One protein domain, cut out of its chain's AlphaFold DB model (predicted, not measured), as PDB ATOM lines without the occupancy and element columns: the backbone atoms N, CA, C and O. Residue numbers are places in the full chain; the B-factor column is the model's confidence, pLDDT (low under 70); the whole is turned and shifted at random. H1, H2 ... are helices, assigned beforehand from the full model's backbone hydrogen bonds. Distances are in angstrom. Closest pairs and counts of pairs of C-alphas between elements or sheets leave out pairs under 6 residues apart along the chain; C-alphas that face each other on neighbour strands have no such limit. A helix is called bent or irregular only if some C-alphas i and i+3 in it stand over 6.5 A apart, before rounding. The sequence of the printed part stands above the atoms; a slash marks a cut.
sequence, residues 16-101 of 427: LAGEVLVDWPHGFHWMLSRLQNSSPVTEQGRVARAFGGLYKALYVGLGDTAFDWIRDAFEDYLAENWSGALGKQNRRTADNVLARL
ATOM      1  N   LEU A  16      -2.750   6.703  12.591       69.62
ATOM      2  CA  LEU A  16      -3.528   5.644  11.939       69.62
ATOM      3  C   LEU A  16      -4.315   4.806  12.959       69.62
ATOM      4  O   LEU A  16      -5.470   4.465  12.720       69.62
ATOM      5  N   ALA A  17      -3.710   4.488  14.107       75.44
ATOM      6  CA  ALA A  17      -4.411   3.818  15.199       75.44
ATOM      7  C   ALA A  17      -5.542   4.695  15.763       75.44
ATOM      8  O   ALA A  17      -6.631   4.191  16.017       75.44
ATOM      9  N   GLY A  18      -5.311   6.004  15.900       76.19
ATOM     10  CA  GLY A  18      -6.325   6.974  16.310       76.19
ATOM     11  C   GLY A  18      -7.510   7.022  15.348       76.19
ATOM     12  O   GLY A  18      -8.645   6.896  15.788       76.19
ATOM     13  N   GLU A  19      -7.268   7.116  14.041       78.50
ATOM     14  CA  GLU A  19      -8.323   7.113  13.016       78.50
ATOM     15  C   GLU A  19      -9.164   5.826  13.044       78.50
ATOM     16  O   GLU A  19     -10.391   5.879  12.977       78.50
ATOM     17  N   VAL A  20      -8.515   4.668  13.208       82.50
ATOM     18  CA  VAL A  20      -9.191   3.364  13.313       82.50
ATOM     19  C   VAL A  20     -10.078   3.270  14.558       82.50
ATOM     20  O   VAL A  20     -11.141   2.651  14.502       82.50
ATOM     21  N   LEU A  21      -9.644   3.857  15.675       82.56
ATOM     22  CA  LEU A  21     -10.359   3.811  16.953       82.56
ATOM     23  C   LEU A  21     -11.459   4.875  17.067       82.56
ATOM     24  O   LEU A  21     -12.452   4.639  17.748       82.56
ATOM     25  N   VAL A  22     -11.296   6.028  16.412       85.25
ATOM     26  CA  VAL A  22     -12.274   7.127  16.434       85.25
ATOM     27  C   VAL A  22     -13.553   6.754  15.685       85.25
ATOM     28  O   VAL A  22     -14.639   7.065  16.166       85.25
ATOM     29  N   ASP A  23     -13.443   6.057  14.552       83.44
ATOM     30  CA  ASP A  23     -14.595   5.614  13.750       83.44
ATOM     31  C   ASP A  23     -14.916   4.126  13.973       83.44
ATOM     32  O   ASP A  23     -15.150   3.357  13.041       83.44
ATOM     33  N   TRP A  24     -14.853   3.655  15.219       82.88
ATOM     34  CA  TRP A  24     -15.070   2.240  15.520       82.88
ATOM     35  C   TRP A  24     -16.535   1.800  15.297       82.88
ATOM     36  O   TRP A  24     -17.447   2.512  15.721       82.88
ATOM     37  N   PRO A  25     -16.813   0.610  14.713       82.62
ATOM     38  CA  PRO A  25     -15.884  -0.372  14.129       82.62
ATOM     39  C   PRO A  25     -15.566  -0.143  12.636       82.62
ATOM     40  O   PRO A  25     -14.780  -0.891  12.051       82.62
ATOM     41  N   HIS A  26     -16.151   0.875  12.000       82.56
ATOM     42  CA  HIS A  26     -16.047   1.131  10.559       82.56
ATOM     43  C   HIS A  26     -14.616   1.437  10.096       82.56
ATOM     44  O   HIS A  26     -14.162   0.862   9.105       82.56
ATOM     45  N   GLY A  27     -13.862   2.252  10.837       82.62
ATOM     46  CA  GLY A  27     -12.452   2.547  10.566       82.62
ATOM     47  C   GLY A  27     -11.579   1.288  10.598       82.62
ATOM     48  O   GLY A  27     -10.705   1.091   9.746       82.62
ATOM     49  N   PHE A  28     -11.880   0.363  11.511       83.75
ATOM     50  CA  PHE A  28     -11.227  -0.944  11.569       83.75
ATOM     51  C   PHE A  28     -11.607  -1.831  10.379       83.75
ATOM     52  O   PHE A  28     -10.728  -2.396   9.727       83.75
ATOM     53  N   HIS A  29     -12.890  -1.906  10.023       84.44
ATOM     54  CA  HIS A  29     -13.365  -2.655   8.851       84.44
ATOM     55  C   HIS A  29     -12.804  -2.113   7.530       84.44
ATOM     56  O   HIS A  29     -12.473  -2.885   6.622       84.44
ATOM     57  N   TRP A  30     -12.640  -0.795   7.421       83.38
ATOM     58  CA  TRP A  30     -11.992  -0.147   6.284       83.38
ATOM     59  C   TRP A  30     -10.522  -0.563   6.173       83.38
ATOM     60  O   TRP A  30     -10.069  -0.978   5.100       83.38
ATOM     61  N   MET A  31      -9.789  -0.551   7.292       83.19
ATOM     62  CA  MET A  31      -8.405  -1.026   7.342       83.19
ATOM     63  C   MET A  31      -8.304  -2.507   6.937       83.19
ATOM     64  O   MET A  31      -7.454  -2.864   6.115       83.19
ATOM     65  N   LEU A  32      -9.194  -3.366   7.447       83.00
ATOM     66  CA  LEU A  32      -9.255  -4.786   7.076       83.00
ATOM     67  C   LEU A  32      -9.516  -4.976   5.577       83.00
ATOM     68  O   LEU A  32      -8.833  -5.770   4.926       83.00
ATOM     69  N   SER A  33     -10.431  -4.195   5.006       81.56
ATOM     70  CA  SER A  33     -10.732  -4.217   3.570       81.56
ATOM     71  C   SER A  33      -9.523  -3.826   2.726       81.56
ATOM     72  O   SER A  33      -9.228  -4.470   1.717       81.56
ATOM     73  N   ARG A  34      -8.761  -2.819   3.158       81.12
ATOM     74  CA  ARG A  34      -7.531  -2.392   2.480       81.12
ATOM     75  C   ARG A  34      -6.450  -3.476   2.510       81.12
ATOM     76  O   ARG A  34      -5.814  -3.721   1.482       81.12
ATOM     77  N   LEU A  35      -6.269  -4.151   3.648       78.31
ATOM     78  CA  LEU A  35      -5.328  -5.270   3.801       78.31
ATOM     79  C   LEU A  35      -5.721  -6.477   2.936       78.31
ATOM     80  O   LEU A  35      -4.870  -7.073   2.271       78.31
ATOM     81  N   GLN A  36      -7.016  -6.797   2.884       74.19
ATOM     82  CA  GLN A  36      -7.528  -7.881   2.049       74.19
ATOM     83  C   GLN A  36      -7.341  -7.589   0.552       74.19
ATOM     84  O   GLN A  36      -6.914  -8.473  -0.193       74.19
ATOM     85  N   ASN A  37      -7.607  -6.354   0.115       74.75
ATOM     86  CA  ASN A  37      -7.477  -5.938  -1.286       74.75
ATOM     87  C   ASN A  37      -6.019  -5.813  -1.747       74.75
ATOM     88  O   ASN A  37      -5.727  -6.012  -2.923       74.75
ATOM     89  N   SER A  38      -5.104  -5.517  -0.823       72.19
ATOM     90  CA  SER A  38      -3.663  -5.421  -1.097       72.19
ATOM     91  C   SER A  38      -2.974  -6.794  -1.134       72.19
ATOM     92  O   SER A  38      -1.846  -6.912  -1.607       72.19
ATOM     93  N   SER A  39      -3.644  -7.851  -0.656       65.81
ATOM     94  CA  SER A  39      -3.134  -9.222  -0.706       65.81
ATOM     95  C   SER A  39      -3.313  -9.847  -2.098       65.81
ATOM     96  O   SER A  39      -4.361  -9.651  -2.722       65.81
ATOM     97  N   PRO A  40      -2.362 -10.673  -2.582       65.12
ATOM     98  CA  PRO A  40      -2.497 -11.376  -3.857       65.12
ATOM     99  C   PRO A  40      -3.789 -12.200  -3.914       65.12
ATOM    100  O   PRO A  40      -4.138 -12.872  -2.944       65.12
ATOM    101  N   VAL A  41      -4.461 -12.227  -5.073       60.59
ATOM    102  CA  VAL A  41      -5.732 -12.959  -5.291       60.59
ATOM    103  C   VAL A  41      -5.651 -14.429  -4.851       60.59
ATOM    104  O   VAL A  41      -6.633 -15.004  -4.382       60.59
ATOM    105  N   THR A  42      -4.463 -15.029  -4.934       55.19
ATOM    106  CA  THR A  42      -4.184 -16.413  -4.538       55.19
ATOM    107  C   THR A  42      -4.111 -16.646  -3.021       55.19
ATOM    108  O   THR A  42      -4.232 -17.792  -2.584       55.19
ATOM    109  N   GLU A  43      -3.932 -15.595  -2.216       60.59
ATOM    110  CA  GLU A  43      -3.849 -15.645  -0.746       60.59
ATOM    111  C   GLU A  43      -5.130 -15.153  -0.056       60.59
ATOM    112  O   GLU A  43      -5.375 -15.492   1.103       60.59
ATOM    113  N   GLN A  44      -6.011 -14.466  -0.793       63.00
ATOM    114  CA  GLN A  44      -7.333 -14.011  -0.331       63.00
ATOM    115  C   GLN A  44      -8.277 -15.161   0.076       63.00
ATOM    116  O   GLN A  44      -9.330 -14.928   0.660       63.00
ATOM    117  N   GLY A  45      -7.916 -16.415  -0.222       58.59
ATOM    118  CA  GLY A  45      -8.680 -17.607   0.149       58.59
ATOM    119  C   GLY A  45      -8.419 -18.139   1.564       58.59
ATOM    120  O   GLY A  45      -9.163 -19.017   1.996       58.59
ATOM    121  N   ARG A  46      -7.392 -17.654   2.287       68.56
ATOM    122  CA  ARG A  46      -7.041 -18.099   3.654       68.56
ATOM    123  C   ARG A  46      -6.882 -16.903   4.595       68.56
ATOM    124  O   ARG A  46      -5.968 -16.113   4.397       68.56
ATOM    125  N   VAL A  47      -7.684 -16.826   5.660       70.62
ATOM    126  CA  VAL A  47      -7.687 -15.694   6.618       70.62
ATOM    127  C   VAL A  47      -6.284 -15.383   7.147       70.62
ATOM    128  O   VAL A  47      -5.808 -14.259   7.023       70.62
ATOM    129  N   ALA A  48      -5.561 -16.398   7.626       67.81
ATOM    130  CA  ALA A  48      -4.214 -16.222   8.174       67.81
ATOM    131  C   ALA A  48      -3.191 -15.653   7.170       67.81
ATOM    132  O   ALA A  48      -2.185 -15.086   7.581       67.81
ATOM    133  N   ARG A  49      -3.419 -15.807   5.858       68.88
ATOM    134  CA  ARG A  49      -2.530 -15.269   4.816       68.88
ATOM    135  C   ARG A  49      -3.028 -13.961   4.215       68.88
ATOM    136  O   ARG A  49      -2.199 -13.134   3.871       68.88
ATOM    137  N   ALA A  50      -4.342 -13.761   4.147       70.56
ATOM    138  CA  ALA A  50      -4.951 -12.510   3.701       70.56
ATOM    139  C   ALA A  50      -4.729 -11.356   4.695       70.56
ATOM    140  O   ALA A  50      -4.606 -10.210   4.286       70.56
ATOM    141  N   PHE A  51      -4.653 -11.660   5.995       72.69
ATOM    142  CA  PHE A  51      -4.400 -10.664   7.047       72.69
ATOM    143  C   PHE A  51      -3.011 -10.805   7.688       72.69
ATOM    144  O   PHE A  51      -2.625  -9.986   8.521       72.69
ATOM    145  N   GLY A  52      -2.243 -11.829   7.296       72.50
ATOM    146  CA  GLY A  52      -0.832 -12.006   7.642       72.50
ATOM    147  C   GLY A  52      -0.512 -11.778   9.124       72.50
ATOM    148  O   GLY A  52      -1.005 -12.483  10.008       72.50
ATOM    149  N   GLY A  53       0.336 -10.778   9.388       71.81
ATOM    150  CA  GLY A  53       0.796 -10.417  10.732       71.81
ATOM    151  C   GLY A  53      -0.314  -9.954  11.679       71.81
ATOM    152  O   GLY A  53      -0.224 -10.236  12.872       71.81
ATOM    153  N   LEU A  54      -1.386  -9.337  11.164       76.56
ATOM    154  CA  LEU A  54      -2.513  -8.870  11.979       76.56
ATOM    155  C   LEU A  54      -3.261 -10.046  12.615       76.56
ATOM    156  O   LEU A  54      -3.544 -10.023  13.806       76.56
ATOM    157  N   TYR A  55      -3.497 -11.121  11.858       75.12
ATOM    158  CA  TYR A  55      -4.143 -12.327  12.389       75.12
ATOM    159  C   TYR A  55      -3.338 -12.946  13.543       75.12
ATOM    160  O   TYR A  55      -3.895 -13.346  14.565       75.12
ATOM    161  N   LYS A  56      -2.004 -12.990  13.410       72.56
ATOM    162  CA  LYS A  56      -1.121 -13.479  14.478       72.56
ATOM    163  C   LYS A  56      -1.127 -12.532  15.684       72.56
ATOM    164  O   LYS A  56      -1.172 -13.009  16.812       72.56
ATOM    165  N   ALA A  57      -1.120 -11.219  15.465       77.31
ATOM    166  CA  ALA A  57      -1.174 -10.231  16.539       77.31
ATOM    167  C   ALA A  57      -2.482 -10.325  17.345       77.31
ATOM    168  O   ALA A  57      -2.427 -10.376  18.569       77.31
ATOM    169  N   LEU A  58      -3.633 -10.455  16.678       77.94
ATOM    170  CA  LEU A  58      -4.952 -10.515  17.320       77.94
ATOM    171  C   LEU A  58      -5.155 -11.761  18.198       77.94
ATOM    172  O   LEU A  58      -5.704 -11.655  19.291       77.94
ATOM    173  N   TYR A  59      -4.699 -12.934  17.743       72.88
ATOM    174  CA  TYR A  59      -4.966 -14.210  18.430       72.88
ATOM    175  C   TYR A  59      -3.785 -14.778  19.232       72.88
ATOM    176  O   TYR A  59      -3.974 -15.716  20.005       72.88
ATOM    177  N   VAL A  60      -2.564 -14.270  19.031       73.62
ATOM    178  CA  VAL A  60      -1.366 -14.693  19.788       73.62
ATOM    179  C   VAL A  60      -0.814 -13.555  20.643       73.62
ATOM    180  O   VAL A  60      -0.385 -13.811  21.761       73.62
ATOM    181  N   GLY A  61      -0.819 -12.317  20.138       72.06
ATOM    182  CA  GLY A  61      -0.280 -11.154  20.853       72.06
ATOM    183  C   GLY A  61      -1.272 -10.491  21.812       72.06
ATOM    184  O   GLY A  61      -0.866 -10.020  22.865       72.06
ATOM    185  N   LEU A  62      -2.561 -10.483  21.469       76.38
ATOM    186  CA  LEU A  62      -3.615  -9.779  22.208       76.38
ATOM    187  C   LEU A  62      -4.599 -10.735  22.893       76.38
ATOM    188  O   LEU A  62      -5.775 -10.429  22.981       76.38
ATOM    189  N   GLY A  63      -4.160 -11.902  23.371       70.44
ATOM    190  CA  GLY A  63      -5.051 -12.963  23.874       70.44
ATOM    191  C   GLY A  63      -5.827 -12.674  25.171       70.44
ATOM    192  O   GLY A  63      -6.579 -13.538  25.607       70.44
ATOM    193  N   ASP A  64      -5.647 -11.505  25.789       77.62
ATOM    194  CA  ASP A  64      -6.378 -11.090  26.993       77.62
ATOM    195  C   ASP A  64      -7.839 -10.740  26.659       77.62
ATOM    196  O   ASP A  64      -8.120 -10.162  25.602       77.62
ATOM    197  N   THR A  65      -8.765 -11.061  27.564       76.31
ATOM    198  CA  THR A  65     -10.198 -10.732  27.479       76.31
ATOM    199  C   THR A  65     -10.472  -9.236  27.310       76.31
ATOM    200  O   THR A  65     -11.446  -8.848  26.673       76.31
ATOM    201  N   ALA A  66      -9.567  -8.365  27.774       80.44
ATOM    202  CA  ALA A  66      -9.680  -6.917  27.568       80.44
ATOM    203  C   ALA A  66      -9.684  -6.495  26.078       80.44
ATOM    204  O   ALA A  66     -10.117  -5.391  25.748       80.44
ATOM    205  N   PHE A  67      -9.221  -7.366  25.173       79.81
ATOM    206  CA  PHE A  67      -9.180  -7.131  23.726       79.81
ATOM    207  C   PHE A  67     -10.202  -7.970  22.939       79.81
ATOM    208  O   PHE A  67     -10.105  -8.040  21.711       79.81
ATOM    209  N   ASP A  68     -11.175  -8.598  23.614       78.69
ATOM    210  CA  ASP A  68     -12.235  -9.379  22.953       78.69
ATOM    211  C   ASP A  68     -13.023  -8.534  21.951       78.69
ATOM    212  O   ASP A  68     -13.214  -8.964  20.821       78.69
ATOM    213  N   TRP A  69     -13.328  -7.278  22.280       81.94
ATOM    214  CA  TRP A  69     -14.043  -6.367  21.383       81.94
ATOM    215  C   TRP A  69     -13.353  -6.169  20.015       81.94
ATOM    216  O   TRP A  69     -14.029  -5.971  19.006       81.94
ATOM    217  N   ILE A  70     -12.015  -6.264  19.944       81.19
ATOM    218  CA  ILE A  70     -11.264  -6.189  18.677       81.19
ATOM    219  C   ILE A  70     -11.420  -7.488  17.880       81.19
ATOM    220  O   ILE A  70     -11.545  -7.459  16.652       81.19
ATOM    221  N   ARG A  71     -11.408  -8.637  18.569       80.75
ATOM    222  CA  ARG A  71     -11.664  -9.943  17.949       80.75
ATOM    223  C   ARG A  71     -13.094 -10.026  17.438       80.75
ATOM    224  O   ARG A  71     -13.271 -10.422  16.293       80.75
ATOM    225  N   ASP A  72     -14.065  -9.567  18.217       78.44
ATOM    226  CA  ASP A  72     -15.477  -9.546  17.842       78.44
ATOM    227  C   ASP A  72     -15.691  -8.720  16.570       78.44
ATOM    228  O   ASP A  72     -16.255  -9.218  15.600       78.44
ATOM    229  N   ALA A  73     -15.129  -7.509  16.489       82.69
ATOM    230  CA  ALA A  73     -15.241  -6.697  15.276       82.69
ATOM    231  C   ALA A  73     -14.511  -7.299  14.065       82.69
ATOM    232  O   ALA A  73     -14.939  -7.098  12.924       82.69
ATOM    233  N   PHE A  74     -13.414  -8.033  14.281       82.06
ATOM    234  CA  PHE A  74     -12.737  -8.780  13.219       82.06
ATOM    235  C   PHE A  74     -13.589  -9.964  12.737       82.06
ATOM    236  O   PHE A  74     -13.688 -10.212  11.535       82.06
ATOM    237  N   GLU A  75     -14.229 -10.678  13.658       79.50
ATOM    238  CA  GLU A  75     -15.129 -11.793  13.369       79.50
ATOM    239  C   GLU A  75     -16.414 -11.329  12.676       79.50
ATOM    240  O   GLU A  75     -16.838 -11.965  11.710       79.50
ATOM    241  N   ASP A  76     -16.965 -10.181  13.073       79.56
ATOM    242  CA  ASP A  76     -18.084  -9.516  12.402       79.56
ATOM    243  C   ASP A  76     -17.716  -9.144  10.963       79.56
ATOM    244  O   ASP A  76     -18.438  -9.476  10.021       79.56
ATOM    245  N   TYR A  77     -16.536  -8.552  10.756       81.44
ATOM    246  CA  TYR A  77     -16.038  -8.254   9.415       81.44
ATOM    247  C   TYR A  77     -15.909  -9.517   8.548       81.44
ATOM    248  O   TYR A  77     -16.282  -9.518   7.367       81.44
ATOM    249  N   LEU A  78     -15.379 -10.605   9.121       78.25
ATOM    250  CA  LEU A  78     -15.255 -11.884   8.426       78.25
ATOM    251  C   LEU A  78     -16.623 -12.473   8.075       78.25
ATOM    252  O   LEU A  78     -16.798 -12.936   6.949       78.25
ATOM    253  N   ALA A  79     -17.589 -12.437   8.993       74.88
ATOM    254  CA  ALA A  79     -18.941 -12.930   8.757       74.88
ATOM    255  C   ALA A  79     -19.586 -12.265   7.526       74.88
ATOM    256  O   ALA A  79     -20.210 -12.941   6.700       74.88
ATOM    257  N   GLU A  80     -19.376 -10.961   7.346       75.75
ATOM    258  CA  GLU A  80     -20.013 -10.199   6.272       75.75
ATOM    259  C   GLU A  80     -19.273 -10.247   4.931       75.75
ATOM    260  O   GLU A  80     -19.894 -10.362   3.867       75.75
ATOM    261  N   ASN A  81     -17.940 -10.175   4.957       72.44
ATOM    262  CA  ASN A  81     -17.144  -9.893   3.759       72.44
ATOM    263  C   ASN A  81     -16.309 -11.081   3.267       72.44
ATOM    264  O   ASN A  81     -15.832 -11.086   2.120       72.44
ATOM    265  N   TRP A  82     -16.134 -12.114   4.094       75.69
ATOM    266  CA  TRP A  82     -15.263 -13.229   3.756       75.69
ATOM    267  C   TRP A  82     -15.885 -14.159   2.710       75.69
ATOM    268  O   TRP A  82     -16.998 -14.648   2.845       75.69
ATOM    269  N   SER A  83     -15.122 -14.431   1.649       62.00
ATOM    270  CA  SER A  83     -15.515 -15.283   0.509       62.00
ATOM    271  C   SER A  83     -14.495 -16.401   0.232       62.00
ATOM    272  O   SER A  83     -14.506 -17.030  -0.829       62.00
ATOM    273  N   GLY A  84     -13.565 -16.622   1.166       65.38
ATOM    274  CA  GLY A  84     -12.519 -17.644   1.101       65.38
ATOM    275  C   GLY A  84     -12.887 -18.918   1.867       65.38
ATOM    276  O   GLY A  84     -13.886 -18.972   2.577       65.38
ATOM    277  N   ALA A  85     -12.050 -19.951   1.770       59.84
ATOM    278  CA  ALA A  85     -12.271 -21.191   2.507       59.84
ATOM    279  C   ALA A  85     -11.943 -21.002   4.000       59.84
ATOM    280  O   ALA A  85     -10.786 -20.806   4.373       59.84
ATOM    281  N   LEU A  86     -12.957 -21.106   4.860       59.75
ATOM    282  CA  LEU A  86     -12.796 -21.306   6.300       59.75
ATOM    283  C   LEU A  86     -12.937 -22.805   6.578       59.75
ATOM    284  O   LEU A  86     -14.031 -23.355   6.604       59.75
ATOM    285  N   GLY A  87     -11.810 -23.507   6.680       49.84
ATOM    286  CA  GLY A  87     -11.808 -24.921   7.052       49.84
ATOM    287  C   GLY A  87     -11.835 -25.095   8.570       49.84
ATOM    288  O   GLY A  87     -11.279 -24.270   9.292       49.84
ATOM    289  N   LYS A  88     -12.344 -26.242   9.045       45.09
ATOM    290  CA  LYS A  88     -12.274 -26.705  10.453       45.09
ATOM    291  C   LYS A  88     -10.854 -26.702  11.065       45.09
ATOM    292  O   LYS A  88     -10.693 -26.920  12.260       45.09
ATOM    293  N   GLN A  89      -9.816 -26.472  10.257       41.84
ATOM    294  CA  GLN A  89      -8.428 -26.311  10.697       41.84
ATOM    295  C   GLN A  89      -8.179 -24.984  11.441       41.84
ATOM    296  O   GLN A  89      -7.246 -24.913  12.238       41.84
ATOM    297  N   ASN A  90      -9.035 -23.967  11.274       52.03
ATOM    298  CA  ASN A  90      -8.997 -22.725  12.058       52.03
ATOM    299  C   ASN A  90      -9.807 -22.887  13.357       52.03
ATOM    300  O   ASN A  90     -10.791 -22.197  13.597       52.03
ATOM    301  N   ARG A  91      -9.398 -23.849  14.191       48.22
ATOM    302  CA  ARG A  91     -10.126 -24.359  15.371       48.22
ATOM    303  C   ARG A  91     -10.535 -23.324  16.433       48.22
ATOM    304  O   ARG A  91     -11.350 -23.657  17.279       48.22
ATOM    305  N   ARG A  92      -9.960 -22.115  16.429       51.19
ATOM    306  CA  ARG A  92     -10.217 -21.079  17.452       51.19
ATOM    307  C   ARG A  92     -11.322 -20.085  17.075       51.19
ATOM    308  O   ARG A  92     -11.816 -19.405  17.955       51.19
ATOM    309  N   THR A  93     -11.715 -20.043  15.803       52.41
ATOM    310  CA  THR A  93     -12.656 -19.060  15.230       52.41
ATOM    311  C   THR A  93     -13.815 -19.719  14.479       52.41
ATOM    312  O   THR A  93     -14.663 -19.040  13.915       52.41
ATOM    313  N   ALA A  94     -13.812 -21.052  14.376       54.06
ATOM    314  CA  ALA A  94     -14.556 -21.749  13.337       54.06
ATOM    315  C   ALA A  94     -16.072 -21.734  13.561       54.06
ATOM    316  O   ALA A  94     -16.782 -21.254  12.693       54.06
ATOM    317  N   ASP A  95     -16.597 -22.233  14.675       55.00
ATOM    318  CA  ASP A  95     -18.007 -22.653  14.660       55.00
ATOM    319  C   ASP A  95     -19.009 -21.479  14.707       55.00
ATOM    320  O   ASP A  95     -19.976 -21.479  13.944       55.00
ATOM    321  N   ASN A  96     -18.733 -20.427  15.490       58.91
ATOM    322  CA  ASN A  96     -19.605 -19.244  15.570       58.91
ATOM    323  C   ASN A  96     -19.521 -18.357  14.317       58.91
ATOM    324  O   ASN A  96     -20.543 -17.878  13.826       58.91
ATOM    325  N   VAL A  97     -18.322 -18.170  13.754       62.19
ATOM    326  CA  VAL A  97     -18.144 -17.364  12.535       62.19
ATOM    327  C   VAL A  97     -18.667 -18.116  11.315       62.19
ATOM    328  O   VAL A  97     -19.348 -17.510  10.495       62.19
ATOM    329  N   LEU A  98     -18.435 -19.435  11.207       61.91
ATOM    330  CA  LEU A  98     -18.945 -20.262  10.102       61.91
ATOM    331  C   LEU A  98     -20.475 -20.207   9.994       61.91
ATOM    332  O   LEU A  98     -20.990 -20.180   8.879       61.91
ATOM    333  N   ALA A  99     -21.193 -20.157  11.121       61.62
ATOM    334  CA  ALA A  99     -22.651 -20.028  11.130       61.62
ATOM    335  C   ALA A  99     -23.138 -18.657  10.613       61.62
ATOM    336  O   ALA A  99     -24.192 -18.576   9.972       61.62
ATOM    337  N   ARG A 100     -22.351 -17.600  10.864       67.12
ATOM    338  CA  ARG A 100     -22.643 -16.201  10.507       67.12
ATOM    339  C   ARG A 100     -22.142 -15.795   9.115       67.12
ATOM    340  O   ARG A 100     -22.424 -14.683   8.680       67.12
ATOM    341  N   LEU A 101     -21.413 -16.663   8.408       73.06
ATOM    342  CA  LEU A 101     -20.891 -16.350   7.076       73.06
ATOM    343  C   LEU A 101     -22.014 -16.083   6.072       73.06
ATOM    344  O   LEU A 101     -22.853 -16.945   5.805       73.06
TER     345      LEU A 101
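This is residues 16 to 101 of the 427 residues of an uncharacterized protein of Hydrogenophaga sp. PBL-H3 (UniProt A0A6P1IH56). One long helix, H5, runs through the middle; H2 and H6 pack on opposite sides of its later part at steep angles, and H4 lies loosely alongside it. H1 folds back on the beginning of H2, far from H6, and the tiny H3 sits at the corner before H4. The printed part has 86 residues with six named helices, H1 to H6 in order, and no named strand: all helix. It is compact, with a radius of gyration of the C-alphas of 12.5 A and spans of 33 by 29 by 23 A.

The hub is H5, residues 65 to 81. Its residues 73 to 77 touch residues 28 to 32 of H2, residues 26 to 38, at a steep tilt of 59 degrees, the same way; the closest C-alphas, of His 29 and Tyr 77, are 6.2 A apart. Its residues 75 to 80 touch H6, residues 94 to 100, at a steep tilt of 54 degrees, with the C-alphas of Ala 79 and Arg 100 closest at 5.2 A. H4, residues 52 to 61, forms a hairpin with H5 and only just touches it, with 3 pairs of C-alphas within 8 A; Leu 58 and Arg 71 have the closest C-alphas, at 6.8 A. H1, residues 16 to 22, forms a hairpin with H2, the C-alphas of Val 20 and Gly 27 closest at 4.3 A. H3, residues 47 to 50, touches H4 only at the corner, and only just, with 3 pairs of C-alphas within 8 A, those of Ala 48 and Tyr 55 closest at 5.7 A. Every O i to N i+4 pair is within hydrogen-bond range in H1, H2 and H6, against 5 of 6 in H4 and 11 of 13 in H5; H3 is too short for one.

H5 is 24.7 A long, from C-alpha 65 at (-10.198, -10.732, 27.479) to C-alpha 81 at (-17.144, -9.893, 3.759), and irregular: C-alphas 66 and 69 are 7.6 A apart. H2 is 18.2 A long and H4 13.2 A. H1 begins at C-alpha 16, (-3.528, 5.644, 11.939).

The C-alphas of Gly 18 and Lys 88 are the two farthest apart, at 34.7 A. The printed part has no cut; the link H5 to H6, residues 82 to 93, is long. Mean pLDDT of the printed part is 71.6, with residue 16 and residues 39 to 46, 48 to 49 and 83 to 100 under 70.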